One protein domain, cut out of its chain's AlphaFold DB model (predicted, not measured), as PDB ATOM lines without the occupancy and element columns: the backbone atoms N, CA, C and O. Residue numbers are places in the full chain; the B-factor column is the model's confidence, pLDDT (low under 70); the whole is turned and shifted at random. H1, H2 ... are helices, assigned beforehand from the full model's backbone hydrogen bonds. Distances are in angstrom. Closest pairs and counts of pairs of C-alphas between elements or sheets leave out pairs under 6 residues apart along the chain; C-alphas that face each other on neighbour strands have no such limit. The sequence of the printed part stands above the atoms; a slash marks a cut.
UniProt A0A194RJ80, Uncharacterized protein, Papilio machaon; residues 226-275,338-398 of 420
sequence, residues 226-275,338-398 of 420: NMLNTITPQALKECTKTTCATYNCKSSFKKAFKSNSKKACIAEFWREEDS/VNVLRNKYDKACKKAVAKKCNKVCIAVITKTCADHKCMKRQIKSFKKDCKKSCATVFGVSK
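Overview. This is residues 226 to 275 and 338 to 398 of the 420 residues of an uncharacterized protein of Papilio machaon (UniProt A0A194RJ80). Two helical hairpins, H1 with H2 and H4 with H5, pack together into a four-helix body, some of the helices crossing steeply. The long helix H4 runs on beyond the body, and its residues 338 to 346 stick out as an arm; short H3 lies off the body after H2. The printed part has 111 residues with five named helices, in the order H1 H2 H3 H4 H5, and no named strand: the class is all helix. It is compact, with a radius of gyration of the C-alphas of 14.8 A, and spans 51 by 35 by 20 A.

Arrangement. H1, residues 226 to 246, touches H2, residues 251 to 269, in a hairpin at a shallow tilt of 31 degrees, opposite ways; their closest C-alphas, of Leu 236 and Ser 261, are 7.1 A apart. H3, residues 272 to 275, touches no helix. H4, residues 338 to 372, touches H2 with residues 356 to 372 alone, at a steep tilt of 45 degrees; the closest C-alphas, of Asn 260 and Val 364, are 5.6 A apart. H4 and H1 only just touch, with 3 pairs of C-alphas within 8 A, the closest those of Thr 232 and Cys 357 at 6.0 A. H5, residues 376 to 393, forms a hairpin with H4 at a shallow tilt of 26 degrees, closest at C-alphas 354 and 390, 5.4 A. H5 touches H1 at a steep tilt of 40 degrees, closest at C-alphas 235 and 389, 5.2 A; H2 and H5 are apart. Packing is part aligned, part crossed. Every O i to N i+4 pair is within hydrogen-bond range in H2, H4 and H5, and 15 of 17 in H1; H3 is too short for one.

Along the chain. H1 begins at C-alpha 226 (-49.795, 49.949, -42.450) and is 30.6 A long, H2 27.0 A, H3 4.8 A. H4 is 50.3 A long, from C-alpha 338 (-70.714, 38.220, -32.175). H5, 25.8 A, ends at C-alpha 393 (-46.880, 46.191, -28.696).

Size, cuts and confidence. The C-alphas farthest apart, of Val 338 and Lys 373, are 51.4 A apart. Residues 276 to 337 are not printed; C-alphas 275 and 338 are 34.9 A apart across the cut. The links printed whole are tight. pLDDT is under 70 at residues 226 to 230, 271 to 275, 338 to 341 and 398.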
ATOM      1  N   ASN A 226     -50.152  48.925 -43.423       49.69
ATOM      2  CA  ASN A 226     -49.795  49.949 -42.450       49.69
ATOM      3  C   ASN A 226     -49.558  49.416 -41.032       49.69
ATOM      4  O   ASN A 226     -48.637  49.903 -40.384       49.69
ATOM      5  N   MET A 227     -50.315  48.427 -40.542       53.72
ATOM      6  CA  MET A 227     -50.083  47.844 -39.211       53.72
ATOM      7  C   MET A 227     -48.746  47.103 -39.164       53.72
ATOM      8  O   MET A 227     -47.937  47.347 -38.277       53.72
ATOM      9  N   LEU A 228     -48.444  46.277 -40.164       59.97
ATOM     10  CA  LEU A 228     -47.185  45.526 -40.204       59.97
ATOM     11  C   LEU A 228     -45.964  46.430 -40.446       59.97
ATOM     12  O   LEU A 228     -44.916  46.227 -39.832       59.97
ATOM     13  N   ASN A 229     -46.119  47.480 -41.258       61.03
ATOM     14  CA  ASN A 229     -45.042  48.422 -41.571       61.03
ATOM     15  C   ASN A 229     -44.746  49.442 -40.461       61.03
ATOM     16  O   ASN A 229     -43.703  50.093 -40.509       61.03
ATOM     17  N   THR A 230     -45.625  49.606 -39.467       69.12
ATOM     18  CA  THR A 230     -45.410  50.561 -38.361       69.12
ATOM     19  C   THR A 230     -45.201  49.874 -37.017       69.12
ATOM     20  O   THR A 230     -44.297  50.261 -36.272       69.12
ATOM     21  N   ILE A 231     -45.951  48.811 -36.734       73.94
ATOM     22  CA  ILE A 231     -46.009  48.194 -35.408       73.94
ATOM     23  C   ILE A 231     -44.813  47.263 -35.168       73.94
ATOM     24  O   ILE A 231     -44.163  47.350 -34.125       73.94
ATOM     25  N   THR A 232     -44.435  46.435 -36.148       77.12
ATOM     26  CA  THR A 232     -43.252  45.564 -36.017       77.12
ATOM     27  C   THR A 232     -41.956  46.380 -35.875       77.12
ATOM     28  O   THR A 232     -41.177  46.112 -34.953       77.12
ATOM     29  N   PRO A 233     -41.718  47.443 -36.675       84.69
ATOM     30  CA  PRO A 233     -40.578  48.333 -36.450       84.69
ATOM     31  C   PRO A 233     -40.611  49.057 -35.100       84.69
ATOM     32  O   PRO A 233     -39.551  49.356 -34.551       84.69
ATOM     33  N   GLN A 234     -41.797  49.335 -34.550       87.94
ATOM     34  CA  GLN A 234     -41.939  49.940 -33.225       87.94
ATOM     35  C   GLN A 234     -41.519  48.971 -32.112       87.94
ATOM     36  O   GLN A 234     -40.746  49.366 -31.241       87.94
ATOM     37  N   ALA A 235     -41.931  47.701 -32.177       88.25
ATOM     38  CA  ALA A 235     -41.490  46.671 -31.231       88.25
ATOM     39  C   ALA A 235     -39.966  46.470 -31.266       88.25
ATOM     40  O   ALA A 235     -39.314  46.431 -30.223       88.25
ATOM     41  N   LEU A 236     -39.383  46.428 -32.467       88.81
ATOM     42  CA  LEU A 236     -37.932  46.337 -32.656       88.81
ATOM     43  C   LEU A 236     -37.205  47.567 -32.103       88.81
ATOM     44  O   LEU A 236     -36.168  47.429 -31.461       88.81
ATOM     45  N   LYS A 237     -37.765  48.766 -32.298       92.12
ATOM     46  CA  LYS A 237     -37.213  50.017 -31.766       92.12
ATOM     47  C   LYS A 237     -37.215  50.041 -30.236       92.12
ATOM     48  O   LYS A 237     -36.212  50.451 -29.656       92.12
ATOM     49  N   GLU A 238     -38.300  49.612 -29.593       91.25
ATOM     50  CA  GLU A 238     -38.378  49.526 -28.126       91.25
ATOM     51  C   GLU A 238     -37.426  48.462 -27.565       91.25
ATOM     52  O   GLU A 238     -36.735  48.722 -26.577       91.25
ATOM     53  N   CYS A 239     -37.293  47.318 -28.249       90.88
ATOM     54  CA  CYS A 239     -36.298  46.295 -27.923       90.88
ATOM     55  C   CYS A 239     -34.878  46.883 -27.959       90.88
ATOM     56  O   CYS A 239     -34.179  46.882 -26.946       90.88
ATOM     57  N   THR A 240     -34.473  47.501 -29.080       91.06
ATOM     58  CA  THR A 240     -33.143  48.126 -29.181       91.06
ATOM     59  C   THR A 240     -32.946  49.204 -28.126       91.06
ATOM     60  O   THR A 240     -31.874  49.290 -27.542       91.06
ATOM     61  N   LYS A 241     -33.952  50.051 -27.883       93.19
ATOM     62  CA  LYS A 241     -33.865  51.147 -26.914       93.19
ATOM     63  C   LYS A 241     -33.602  50.622 -25.504       93.19
ATOM     64  O   LYS A 241     -32.697  51.128 -24.848       93.19
ATOM     65  N   THR A 242     -34.357  49.613 -25.077       91.50
ATOM     66  CA  THR A 242     -34.264  49.036 -23.732       91.50
ATOM     67  C   THR A 242     -32.924  48.338 -23.540       91.50
ATOM     68  O   THR A 242     -32.146  48.717 -22.667       91.50
ATOM     69  N   THR A 243     -32.588  47.390 -24.413       88.88
ATOM     70  CA  THR A 243     -31.368  46.597 -24.249       88.88
ATOM     71  C   THR A 243     -30.111  47.440 -24.471       88.88
ATOM     72  O   THR A 243     -29.133  47.307 -23.739       88.88
ATOM     73  N   CYS A 244     -30.118  48.381 -25.423       91.50
ATOM     74  CA  CYS A 244     -28.956  49.243 -25.637       91.50
ATOM     75  C   CYS A 244     -28.764  50.331 -24.588       91.50
ATOM     76  O   CYS A 244     -27.654  50.860 -24.518       91.50
ATOM     77  N   ALA A 245     -29.794  50.676 -23.813       92.75
ATOM     78  CA  ALA A 245     -29.610  51.476 -22.608       92.75
ATOM     79  C   ALA A 245     -28.866  50.662 -21.538       92.75
ATOM     80  O   ALA A 245     -27.912  51.162 -20.959       92.75
ATOM     81  N   THR A 246     -29.226  49.387 -21.355       92.62
ATOM     82  CA  THR A 246     -28.576  48.488 -20.386       92.62
ATOM     83  C   THR A 246     -27.120  48.170 -20.742       92.62
ATOM     84  O   THR A 246     -26.261  48.157 -19.867       92.62
ATOM     85  N   TYR A 247     -26.822  47.923 -22.021       92.12
ATOM     86  CA  TYR A 247     -25.495  47.466 -22.470       92.12
ATOM     87  C   TYR A 247     -24.668  48.525 -23.206       92.12
ATOM     88  O   TYR A 247     -23.650  48.191 -23.807       92.12
ATOM     89  N   ASN A 248     -25.094  49.793 -23.198       94.19
ATOM     90  CA  ASN A 248     -24.378  50.900 -23.840       94.19
ATOM     91  C   ASN A 248     -23.980  50.616 -25.308       94.19
ATOM     92  O   ASN A 248     -22.833  50.823 -25.708       94.19
ATOM     93  N   CYS A 249     -24.918  50.134 -26.140       94.12
ATOM     94  CA  CYS A 249     -24.598  49.776 -27.530       94.12
ATOM     95  C   CYS A 249     -23.976  50.949 -28.302       94.12
ATOM     96  O   CYS A 249     -24.527  52.060 -28.330       94.12
ATOM     97  N   LYS A 250     -22.909  50.652 -29.052       95.81
ATOM     98  CA  LYS A 250     -22.279  51.589 -29.992       95.81
ATOM     99  C   LYS A 250     -23.271  52.054 -31.064       95.81
ATOM    100  O   LYS A 250     -24.214  51.351 -31.439       95.81
ATOM    101  N   SER A 251     -23.040  53.249 -31.605       95.31
ATOM    102  CA  SER A 251     -23.878  53.820 -32.669       95.31
ATOM    103  C   SER A 251     -23.870  52.969 -33.948       95.31
ATOM    104  O   SER A 251     -24.894  52.890 -34.626       95.31
ATOM    105  N   SER A 252     -22.758  52.289 -34.245       95.94
ATOM    106  CA  SER A 252     -22.636  51.334 -35.352       95.94
ATOM    107  C   SER A 252     -23.603  50.156 -35.202       95.94
ATOM    108  O   SER A 252     -24.366  49.893 -36.129       95.94
ATOM    109  N   PHE A 253     -23.673  49.549 -34.012       95.88
ATOM    110  CA  PHE A 253     -24.632  48.484 -33.700       95.88
ATOM    111  C   PHE A 253     -26.075  48.950 -33.902       95.88
ATOM    112  O   PHE A 253     -26.852  48.297 -34.590       95.88
ATOM    113  N   LYS A 254     -26.440  50.126 -33.370       94.81
ATOM    114  CA  LYS A 254     -27.800  50.680 -33.517       94.81
ATOM    115  C   LYS A 254     -28.182  50.882 -34.991       94.81
ATOM    116  O   LYS A 254     -29.324  50.624 -35.377       94.81
ATOM    117  N   LYS A 255     -27.236  51.334 -35.826       95.44
ATOM    118  CA  LYS A 255     -27.434  51.492 -37.279       95.44
ATOM    119  C   LYS A 255     -27.603  50.138 -37.976       95.44
ATOM    120  O   LYS A 255     -28.544  49.991 -38.758       95.44
ATOM    121  N   ALA A 256     -26.746  49.162 -37.669       94.81
ATOM    122  CA  ALA A 256     -26.820  47.809 -38.218       94.81
ATOM    123  C   ALA A 256     -28.129  47.113 -37.824       94.81
ATOM    124  O   ALA A 256     -28.860  46.656 -38.701       94.81
ATOM    125  N   PHE A 257     -28.502  47.165 -36.542       94.50
ATOM    126  CA  PHE A 257     -29.755  46.614 -36.029       94.50
ATOM    127  C   PHE A 257     -30.962  47.184 -36.774       94.50
ATOM    128  O   PHE A 257     -31.821  46.435 -37.233       94.50
ATOM    129  N   LYS A 258     -31.022  48.509 -36.965       93.00
ATOM    130  CA  LYS A 258     -32.115  49.168 -37.696       93.00
ATOM    131  C   LYS A 258     -32.162  48.755 -39.172       93.00
ATOM    132  O   LYS A 258     -33.249  48.605 -39.727       93.00
ATOM    133  N   SER A 259     -31.006  48.591 -39.814       92.56
ATOM    134  CA  SER A 259     -30.909  48.133 -41.207       92.56
ATOM    135  C   SER A 259     -31.370  46.678 -41.354       92.56
ATOM    136  O   SER A 259     -32.244  46.383 -42.170       92.56
ATOM    137  N   ASN A 260     -30.860  45.789 -40.498       93.25
ATOM    138  CA  ASN A 260     -31.233  44.376 -40.450       93.25
ATOM    139  C   ASN A 260     -32.717  44.199 -40.100       93.25
ATOM    140  O   ASN A 260     -33.392  43.401 -40.739       93.25
ATOM    141  N   SER A 261     -33.250  45.010 -39.179       91.00
ATOM    142  CA  SER A 261     -34.678  45.051 -38.831       91.00
ATOM    143  C   SER A 261     -35.566  45.265 -40.046       91.00
ATOM    144  O   SER A 261     -36.524  44.524 -40.245       91.00
ATOM    145  N   LYS A 262     -35.238  46.254 -40.886       89.19
ATOM    146  CA  LYS A 262     -36.008  46.533 -42.105       89.19
ATOM    147  C   LYS A 262     -35.979  45.347 -43.065       89.19
ATOM    148  O   LYS A 262     -37.029  44.945 -43.552       89.19
ATOM    149  N   LYS A 263     -34.794  44.776 -43.306       90.25
ATOM    150  CA  LYS A 263     -34.621  43.630 -44.211       90.25
ATOM    151  C   LYS A 263     -35.390  42.400 -43.723       90.25
ATOM    152  O   LYS A 263     -36.097  41.785 -44.506       90.25
ATOM    153  N   ALA A 264     -35.291  42.082 -42.434       89.38
ATOM    154  CA  ALA A 264     -35.970  40.935 -41.840       89.38
ATOM    155  C   ALA A 264     -37.497  41.116 -41.794       89.38
ATOM    156  O   ALA A 264     -38.226  40.168 -42.057       89.38
ATOM    157  N   CYS A 265     -37.994  42.334 -41.531       87.44
ATOM    158  CA  CYS A 265     -39.431  42.617 -41.617       87.44
ATOM    159  C   CYS A 265     -39.961  42.402 -43.038       87.44
ATOM    160  O   CYS A 265     -41.014  41.796 -43.201       87.44
ATOM    161  N   ILE A 266     -39.242  42.881 -44.058       85.38
ATOM    162  CA  ILE A 266     -39.629  42.652 -45.455       85.38
ATOM    163  C   ILE A 266     -39.631  41.145 -45.738       85.38
ATOM    164  O   ILE A 266     -40.641  40.634 -46.190       85.38
ATOM    165  N   ALA A 267     -38.572  40.415 -45.386       86.31
ATOM    166  CA  ALA A 267     -38.490  38.978 -45.654       86.31
ATOM    167  C   ALA A 267     -39.622  38.149 -45.008       86.31
ATOM    168  O   ALA A 267     -40.145  37.239 -45.641       86.31
ATOM    169  N   GLU A 268     -40.017  38.455 -43.767       86.25
ATOM    170  CA  GLU A 268     -41.046  37.668 -43.064       86.25
ATOM    171  C   GLU A 268     -42.477  38.058 -43.466       86.25
ATOM    172  O   GLU A 268     -43.364  37.206 -43.518       86.25
ATOM    173  N   PHE A 269     -42.730  39.346 -43.721       83.00
ATOM    174  CA  PHE A 269     -44.086  39.844 -43.983       83.00
ATOM    175  C   PHE A 269     -44.399  40.053 -45.464       83.00
ATOM    176  O   PHE A 269     -45.569  40.175 -45.812       83.00
ATOM    177  N   TRP A 270     -43.383  40.093 -46.322       80.00
ATOM    178  CA  TRP A 270     -43.514  40.228 -47.766       80.00
ATOM    179  C   TRP A 270     -42.834  39.020 -48.411       80.00
ATOM    180  O   TRP A 270     -41.682  39.093 -48.840       80.00
ATOM    181  N   ARG A 271     -43.535  37.881 -48.466       63.53
ATOM    182  CA  ARG A 271     -43.070  36.765 -49.296       63.53
ATOM    183  C   ARG A 271     -43.185  37.177 -50.763       63.53
ATOM    184  O   ARG A 271     -44.221  37.667 -51.197       63.53
ATOM    185  N   GLU A 272     -42.122  36.968 -51.539       51.06
ATOM    186  CA  GLU A 272     -42.081  37.293 -52.974       51.06
ATOM    187  C   GLU A 272     -43.163  36.580 -53.802       51.06
ATOM    188  O   GLU A 272     -43.451  37.004 -54.919       51.06
ATOM    189  N   GLU A 273     -43.799  35.531 -53.282       49.97
ATOM    190  CA  GLU A 273     -44.929  34.867 -53.940       49.97
ATOM    191  C   GLU A 273     -46.128  35.811 -54.126       49.97
ATOM    192  O   GLU A 273     -46.731  35.819 -55.200       49.97
ATOM    193  N   ASP A 274     -46.360  36.734 -53.185       49.16
ATOM    194  CA  ASP A 274     -47.347  37.810 -53.346       49.16
ATOM    195  C   ASP A 274     -46.910  38.845 -54.406       49.16
ATOM    196  O   ASP A 274     -47.742  39.514 -55.021       49.16
ATOM    197  N   SER A 275     -45.602  38.952 -54.679       46.16
ATOM    198  CA  SER A 275     -45.046  39.801 -55.742       46.16
ATOM    199  C   SER A 275     -45.053  39.123 -57.117       46.16
ATOM    200  O   SER A 275     -45.125  39.820 -58.132       46.16
ATOM    201  N   VAL A 338     -71.590  37.671 -31.118       60.34
ATOM    202  CA  VAL A 338     -70.714  38.220 -32.175       60.34
ATOM    203  C   VAL A 338     -69.464  38.877 -31.573       60.34
ATOM    204  O   VAL A 338     -68.368  38.741 -32.116       60.34
ATOM    205  N   ASN A 339     -69.599  39.524 -30.410       64.50
ATOM    206  CA  ASN A 339     -68.463  40.114 -29.705       64.50
ATOM    207  C   ASN A 339     -67.502  39.049 -29.148       64.50
ATOM    208  O   ASN A 339     -66.296  39.282 -29.125       64.50
ATOM    209  N   VAL A 340     -67.999  37.873 -28.743       69.38
ATOM    210  CA  VAL A 340     -67.153  36.771 -28.245       69.38
ATOM    211  C   VAL A 340     -66.286  36.185 -29.361       69.38
ATOM    212  O   VAL A 340     -65.071  36.084 -29.189       69.38
ATOM    213  N   LEU A 341     -66.872  35.870 -30.522       69.00
ATOM    214  CA  LEU A 341     -66.122  35.331 -31.665       69.00
ATOM    215  C   LEU A 341     -65.095  36.340 -32.187       69.00
ATOM    216  O   LEU A 341     -63.927  35.997 -32.353       69.00
ATOM    217  N   ARG A 342     -65.489  37.611 -32.348       75.38
ATOM    218  CA  ARG A 342     -64.571  38.679 -32.765       75.38
ATOM    219  C   ARG A 342     -63.387  38.824 -31.809       75.38
ATOM    220  O   ARG A 342     -62.252  38.901 -32.258       75.38
ATOM    221  N   ASN A 343     -63.633  38.785 -30.499       77.81
ATOM    222  CA  ASN A 343     -62.567  38.849 -29.502       77.81
ATOM    223  C   ASN A 343     -61.634  37.627 -29.552       77.81
ATOM    224  O   ASN A 343     -60.433  37.783 -29.319       77.81
ATOM    225  N   LYS A 344     -62.155  36.425 -29.848       80.12
ATOM    226  CA  LYS A 344     -61.339  35.209 -30.011       80.12
ATOM    227  C   LYS A 344     -60.427  35.330 -31.238       80.12
ATOM    228  O   LYS A 344     -59.220  35.136 -31.106       80.12
ATOM    229  N   TYR A 345     -60.969  35.756 -32.380       80.31
ATOM    230  CA  TYR A 345     -60.187  35.980 -33.601       80.31
ATOM    231  C   TYR A 345     -59.171  37.118 -33.463       80.31
ATOM    232  O   TYR A 345     -58.014  36.951 -33.844       80.31
ATOM    233  N   ASP A 346     -59.548  38.245 -32.852       82.88
ATOM    234  CA  ASP A 346     -58.628  39.362 -32.610       82.88
ATOM    235  C   ASP A 346     -57.458  38.934 -31.709       82.88
ATOM    236  O   ASP A 346     -56.312  39.323 -31.946       82.88
ATOM    237  N   LYS A 347     -57.715  38.100 -30.690       86.88
ATOM    238  CA  LYS A 347     -56.665  37.521 -29.836       86.88
ATOM    239  C   LYS A 347     -55.751  36.570 -30.611       86.88
ATOM    240  O   LYS A 347     -54.532  36.702 -30.497       86.88
ATOM    241  N   ALA A 348     -56.312  35.657 -31.404       84.81
ATOM    242  CA  ALA A 348     -55.535  34.721 -32.217       84.81
ATOM    243  C   ALA A 348     -54.652  35.459 -33.236       84.81
ATOM    244  O   ALA A 348     -53.450  35.204 -33.322       84.81
ATOM    245  N   CYS A 349     -55.210  36.461 -33.922       85.94
ATOM    246  CA  CYS A 349     -54.477  37.312 -34.855       85.94
ATOM    247  C   CYS A 349     -53.322  38.043 -34.154       85.94
ATOM    248  O   CYS A 349     -52.177  37.977 -34.604       85.94
ATOM    249  N   LYS A 350     -53.572  38.665 -32.993       88.50
ATOM    250  CA  LYS A 350     -52.517  39.313 -32.194       88.50
ATOM    251  C   LYS A 350     -51.424  38.330 -31.766       88.50
ATOM    252  O   LYS A 350     -50.248  38.679 -31.862       88.50
ATOM    253  N   LYS A 351     -51.778  37.105 -31.349       90.19
ATOM    254  CA  LYS A 351     -50.811  36.047 -30.986       90.19
ATOM    255  C   LYS A 351     -49.954  35.652 -32.194       90.19
ATOM    256  O   LYS A 351     -48.729  35.630 -32.083       90.19
ATOM    257  N   ALA A 352     -50.567  35.435 -33.358       87.56
ATOM    258  CA  ALA A 352     -49.864  35.085 -34.592       87.56
ATOM    259  C   ALA A 352     -48.899  36.194 -35.050       87.56
ATOM    260  O   ALA A 352     -47.735  35.928 -35.363       87.56
ATOM    261  N   VAL A 353     -49.342  37.455 -35.035       89.19
ATOM    262  CA  VAL A 353     -48.486  38.588 -35.413       89.19
ATOM    263  C   VAL A 353     -47.359  38.798 -34.391       89.19
ATOM    264  O   VAL A 353     -46.218  39.052 -34.786       89.19
ATOM    265  N   ALA A 354     -47.617  38.612 -33.093       90.69
ATOM    266  CA  ALA A 354     -46.583  38.666 -32.060       90.69
ATOM    267  C   ALA A 354     -45.530  37.553 -32.218       90.69
ATOM    268  O   ALA A 354     -44.336  37.838 -32.074       90.69
ATOM    269  N   LYS A 355     -45.936  36.321 -32.574       91.25
ATOM    270  CA  LYS A 355     -45.012  35.216 -32.906       91.25
ATOM    271  C   LYS A 355     -44.100  35.607 -34.081       91.25
ATOM    272  O   LYS A 355     -42.877  35.520 -33.953       91.25
ATOM    273  N   LYS A 356     -44.660  36.144 -35.175       91.38
ATOM    274  CA  LYS A 356     -43.873  36.636 -36.328       91.38
ATOM    275  C   LYS A 356     -42.919  37.774 -35.950       91.38
ATOM    276  O   LYS A 356     -41.754  37.753 -36.339       91.38
ATOM    277  N   CYS A 357     -43.373  38.736 -35.145       94.62
ATOM    278  CA  CYS A 357     -42.523  39.810 -34.620       94.62
ATOM    279  C   CYS A 357     -41.322  39.260 -33.841       94.62
ATOM    280  O   CYS A 357     -40.190  39.691 -34.069       94.62
ATOM    281  N   ASN A 358     -41.555  38.287 -32.956       93.81
ATOM    282  CA  ASN A 358     -40.495  37.681 -32.156       93.81
ATOM    283  C   ASN A 358     -39.467  36.970 -33.048       93.81
ATOM    284  O   ASN A 358     -38.269  37.204 -32.910       93.81
ATOM    285  N   LYS A 359     -39.933  36.188 -34.027       93.81
ATOM    286  CA  LYS A 359     -39.072  35.499 -34.997       93.81
ATOM    287  C   LYS A 359     -38.184  36.472 -35.780       93.81
ATOM    288  O   LYS A 359     -36.965  36.305 -35.806       93.81
ATOM    289  N   VAL A 360     -38.771  37.537 -36.337       94.62
ATOM    290  CA  VAL A 360     -38.025  38.606 -37.030       94.62
ATOM    291  C   VAL A 360     -36.971  39.203 -36.114       94.62
ATOM    292  O   VAL A 360     -35.825  39.399 -36.509       94.62
ATOM    293  N   CYS A 361     -37.343  39.486 -34.876       95.56
ATOM    294  CA  CYS A 361     -36.436  40.109 -33.944       95.56
ATOM    295  C   CYS A 361     -35.261  39.227 -33.546       95.56
ATOM    296  O   CYS A 361     -34.131  39.707 -33.539       95.56
ATOM    297  N   ILE A 362     -35.506  37.945 -33.272       95.12
ATOM    298  CA  ILE A 362     -34.445  36.977 -32.990       95.12
ATOM    299  C   ILE A 362     -33.482  36.917 -34.177       95.12
ATOM    300  O   ILE A 362     -32.279  37.055 -33.975       95.12
ATOM    301  N   ALA A 363     -33.990  36.836 -35.410       95.25
ATOM    302  CA  ALA A 363     -33.150  36.837 -36.608       95.25
ATOM    303  C   ALA A 363     -32.284  38.109 -36.724       95.25
ATOM    304  O   ALA A 363     -31.090  38.038 -37.028       95.25
ATOM    305  N   VAL A 364     -32.855  39.281 -36.433       95.88
ATOM    306  CA  VAL A 364     -32.128  40.563 -36.425       95.88
ATOM    307  C   VAL A 364     -31.050  40.582 -35.348       95.88
ATOM    308  O   VAL A 364     -29.940  41.046 -35.621       95.88
ATOM    309  N   ILE A 365     -31.363  40.102 -34.143       95.31
ATOM    310  CA  ILE A 365     -30.429  40.032 -33.016       95.31
ATOM    311  C   ILE A 365     -29.268  39.118 -33.382       95.31
ATOM    312  O   ILE A 365     -28.134  39.579 -33.340       95.31
ATOM    313  N   THR A 366     -29.538  37.879 -33.797       95.44
ATOM    314  CA  THR A 366     -28.511  36.894 -34.160       95.44
ATOM    315  C   THR A 366     -27.574  37.455 -35.224       95.44
ATOM    316  O   THR A 366     -26.362  37.473 -35.029       95.44
ATOM    317  N   LYS A 367     -28.129  38.025 -36.301       96.44
ATOM    318  CA  LYS A 367     -27.327  38.614 -37.377       96.44
ATOM    319  C   LYS A 367     -26.490  39.802 -36.906       96.44
ATOM    320  O   LYS A 367     -25.290  39.854 -37.136       96.44
ATOM    321  N   THR A 368     -27.113  40.757 -36.219       96.12
ATOM    322  CA  THR A 368     -26.412  41.973 -35.781       96.12
ATOM    323  C   THR A 368     -25.358  41.656 -34.719       96.12
ATOM    324  O   THR A 368     -24.310  42.293 -34.679       96.12
ATOM    325  N   CYS A 369     -25.614  40.670 -33.862       95.69
ATOM    326  CA  CYS A 369     -24.669  40.249 -32.843       95.69
ATOM    327  C   CYS A 369     -23.508  39.423 -33.388       95.69
ATOM    328  O   CYS A 369     -22.414  39.550 -32.842       95.69
ATOM    329  N   ALA A 370     -23.707  38.667 -34.469       96.00
ATOM    330  CA  ALA A 370     -22.607  38.057 -35.210       96.00
ATOM    331  C   ALA A 370     -21.669  39.139 -35.783       96.00
ATOM    332  O   ALA A 370     -20.466  39.102 -35.533       96.00
ATOM    333  N   ASP A 371     -22.222  40.172 -36.433       96.50
ATOM    334  CA  ASP A 371     -21.442  41.267 -37.037       96.50
ATOM    335  C   ASP A 371     -20.665  42.108 -36.000       96.50
ATOM    336  O   ASP A 371     -19.618  42.687 -36.296       96.50
ATOM    337  N   HIS A 372     -21.181  42.203 -34.771       96.44
ATOM    338  CA  HIS A 372     -20.642  43.063 -33.714       96.44
ATOM    339  C   HIS A 372     -20.026  42.313 -32.525       96.44
ATOM    340  O   HIS A 372     -19.653  42.967 -31.548       96.44
ATOM    341  N   LYS A 373     -19.894  40.981 -32.609       95.62
ATOM    342  CA  LYS A 373     -19.329  40.114 -31.560       95.62
ATOM    343  C   LYS A 373     -19.979  40.339 -30.183       95.62
ATOM    344  O   LYS A 373     -19.296  40.640 -29.206       95.62
ATOM    345  N   CYS A 374     -21.310  40.254 -30.105       95.56
ATOM    346  CA  CYS A 374     -22.004  40.337 -28.812       95.56
ATOM    347  C   CYS A 374     -21.620  39.169 -27.895       95.56
ATOM    348  O   CYS A 374     -21.436  38.045 -28.352       95.56
ATOM    349  N   MET A 375     -21.629  39.407 -26.583       95.88
ATOM    350  CA  MET A 375     -21.501  38.335 -25.588       95.88
ATOM    351  C   MET A 375     -22.789  37.497 -25.498       95.88
ATOM    352  O   MET A 375     -23.888  38.046 -25.644       95.88
ATOM    353  N   LYS A 376     -22.684  36.207 -25.134       95.19
ATOM    354  CA  LYS A 376     -23.841  35.304 -24.918       95.19
ATOM    355  C   LYS A 376     -24.908  35.935 -23.999       95.19
ATOM    356  O   LYS A 376     -26.098  35.954 -24.325       95.19
ATOM    357  N   ARG A 377     -24.485  36.594 -22.908       94.62
ATOM    358  CA  ARG A 377     -25.378  37.312 -21.970       94.62
ATOM    359  C   ARG A 377     -26.175  38.447 -22.628       94.62
ATOM    360  O   ARG A 377     -27.344  38.640 -22.296       94.62
ATOM    361  N   GLN A 378     -25.574  39.187 -23.563       93.62
ATOM    362  CA  GLN A 378     -26.261  40.255 -24.299       93.62
ATOM    363  C   GLN A 378     -27.321  39.666 -25.225       93.62
ATOM    364  O   GLN A 378     -28.460  40.127 -25.211       93.62
ATOM    365  N   ILE A 379     -26.977  38.613 -25.975       95.38
ATOM    366  CA  ILE A 379     -27.904  37.921 -26.881       95.38
ATOM    367  C   ILE A 379     -29.125  37.409 -26.104       95.38
ATOM    368  O   ILE A 379     -30.260  37.664 -26.514       95.38
ATOM    369  N   LYS A 380     -28.917  36.770 -24.941       95.75
ATOM    370  CA  LYS A 380     -30.003  36.291 -24.067       95.75
ATOM    371  C   LYS A 380     -30.909  37.437 -23.595       95.75
ATOM    372  O   LYS A 380     -32.134  37.310 -23.648       95.75
ATOM    373  N   SER A 381     -30.336  38.581 -23.207       94.69
ATOM    374  CA  SER A 381     -31.126  39.763 -22.830       94.69
ATOM    375  C   SER A 381     -31.917  40.334 -24.005       94.69
ATOM    376  O   SER A 381     -33.102  40.616 -23.851       94.69
ATOM    377  N   PHE A 382     -31.305  40.445 -25.187       95.12
ATOM    378  CA  PHE A 382     -31.980  40.905 -26.400       95.12
ATOM    379  C   PHE A 382     -33.162  40.000 -26.772       95.12
ATOM    380  O   PHE A 382     -34.250  40.502 -27.050       95.12
ATOM    381  N   LYS A 383     -32.995  38.669 -26.731       95.12
ATOM    382  CA  LYS A 383     -34.089  37.712 -26.987       95.12
ATOM    383  C   LYS A 383     -35.249  37.917 -25.997       95.12
ATOM    384  O   LYS A 383     -36.410  38.001 -26.405       95.12
ATOM    385  N   LYS A 384     -34.944  38.075 -24.701       95.44
ATOM    386  CA  LYS A 384     -35.944  38.306 -23.639       95.44
ATOM    387  C   LYS A 384     -36.686  39.633 -23.814       95.44
ATOM    388  O   LYS A 384     -37.920  39.663 -23.742       95.44
ATOM    389  N   ASP A 385     -35.950  40.712 -24.064       94.50
ATOM    390  CA  ASP A 385     -36.517  42.041 -24.301       94.50
ATOM    391  C   ASP A 385     -37.352  42.063 -25.572       94.50
ATOM    392  O   ASP A 385     -38.372  42.755 -25.625       94.50
ATOM    393  N   CYS A 386     -36.995  41.253 -26.567       94.31
ATOM    394  CA  CYS A 386     -37.779  41.193 -27.776       94.31
ATOM    395  C   CYS A 386     -39.102  40.453 -27.626       94.31
ATOM    396  O   CYS A 386     -40.141  40.998 -28.006       94.31
ATOM    397  N   LYS A 387     -39.099  39.278 -26.978       94.12
ATOM    398  CA  LYS A 387     -40.340  38.573 -26.618       94.12
ATOM    399  C   LYS A 387     -41.270  39.506 -25.833       94.12
ATOM    400  O   LYS A 387     -42.460  39.588 -26.127       94.12
ATOM    401  N   LYS A 388     -40.720  40.279 -24.884       94.50
ATOM    402  CA  LYS A 388     -41.476  41.271 -24.102       94.50
ATOM    403  C   LYS A 388     -42.002  42.428 -24.961       94.50
ATOM    404  O   LYS A 388     -43.172  42.783 -24.828       94.50
ATOM    405  N   SER A 389     -41.172  43.008 -25.825       93.69
ATOM    406  CA  SER A 389     -41.537  44.174 -26.643       93.69
ATOM    407  C   SER A 389     -42.598  43.823 -27.685       93.69
ATOM    408  O   SER A 389     -43.589  44.540 -27.797       93.69
ATOM    409  N   CYS A 390     -42.457  42.688 -28.377       93.56
ATOM    410  CA  CYS A 390     -43.471  42.196 -29.312       93.56
ATOM    411  C   CYS A 390     -44.801  41.916 -28.595       93.56
ATOM    412  O   CYS A 390     -45.839  42.412 -29.023       93.56
ATOM    413  N   ALA A 391     -44.783  41.206 -27.462       92.75
ATOM    414  CA  ALA A 391     -45.998  40.942 -26.688       92.75
ATOM    415  C   ALA A 391     -46.699  42.239 -26.232       92.75
ATOM    416  O   ALA A 391     -47.910  42.380 -26.388       92.75
ATOM    417  N   THR A 392     -45.924  43.215 -25.744       93.12
ATOM    418  CA  THR A 392     -46.440  44.513 -25.276       93.12
ATOM    419  C   THR A 392     -47.091  45.298 -26.412       93.12
ATOM    420  O   THR A 392     -48.207  45.789 -26.265       93.12
ATOM    421  N   VAL A 393     -46.416  45.395 -27.556       91.75
ATOM    422  CA  VAL A 393     -46.880  46.191 -28.696       91.75
ATOM    423  C   VAL A 393     -48.152  45.610 -29.326       91.75
ATOM    424  O   VAL A 393     -49.032  46.368 -29.725       91.75
ATOM    425  N   PHE A 394     -48.291  44.283 -29.369       89.50
ATOM    426  CA  PHE A 394     -49.494  43.628 -29.895       89.50
ATOM    427  C   PHE A 394     -50.583  43.391 -28.837       89.50
ATOM    428  O   PHE A 394     -51.640  42.848 -29.159       89.50
ATOM    429  N   GLY A 395     -50.365  43.808 -27.585       90.81
ATOM    430  CA  GLY A 395     -51.325  43.616 -26.496       90.81
ATOM    431  C   GLY A 395     -51.601  42.142 -26.187       90.81
ATOM    432  O   GLY A 395     -52.700  41.803 -25.752       90.81
ATOM    433  N   VAL A 396     -50.626  41.264 -26.442       89.00
ATOM    434  CA  VAL A 396     -50.675  39.856 -26.044       89.00
ATOM    435  C   VAL A 396     -50.150  39.808 -24.617       89.00
ATOM    436  O   VAL A 396     -48.943  39.809 -24.379       89.00
ATOM    437  N   SER A 397     -51.061  39.871 -23.647       77.12
ATOM    438  CA  SER A 397     -50.722  39.678 -22.240       77.12
ATOM    439  C   SER A 397     -49.967  38.359 -22.083       77.12
ATOM    440  O   SER A 397     -50.365  37.357 -22.675       77.12
ATOM    441  N   LYS A 398     -48.894  38.356 -21.280       64.56
ATOM    442  CA  LYS A 398     -48.267  37.128 -20.778       64.56
ATOM    443  C   LYS A 398     -49.274  36.421 -19.869       64.56
ATOM    444  O   LYS A 398     -49.185  36.532 -18.653       64.56
TER     445      LYS A 398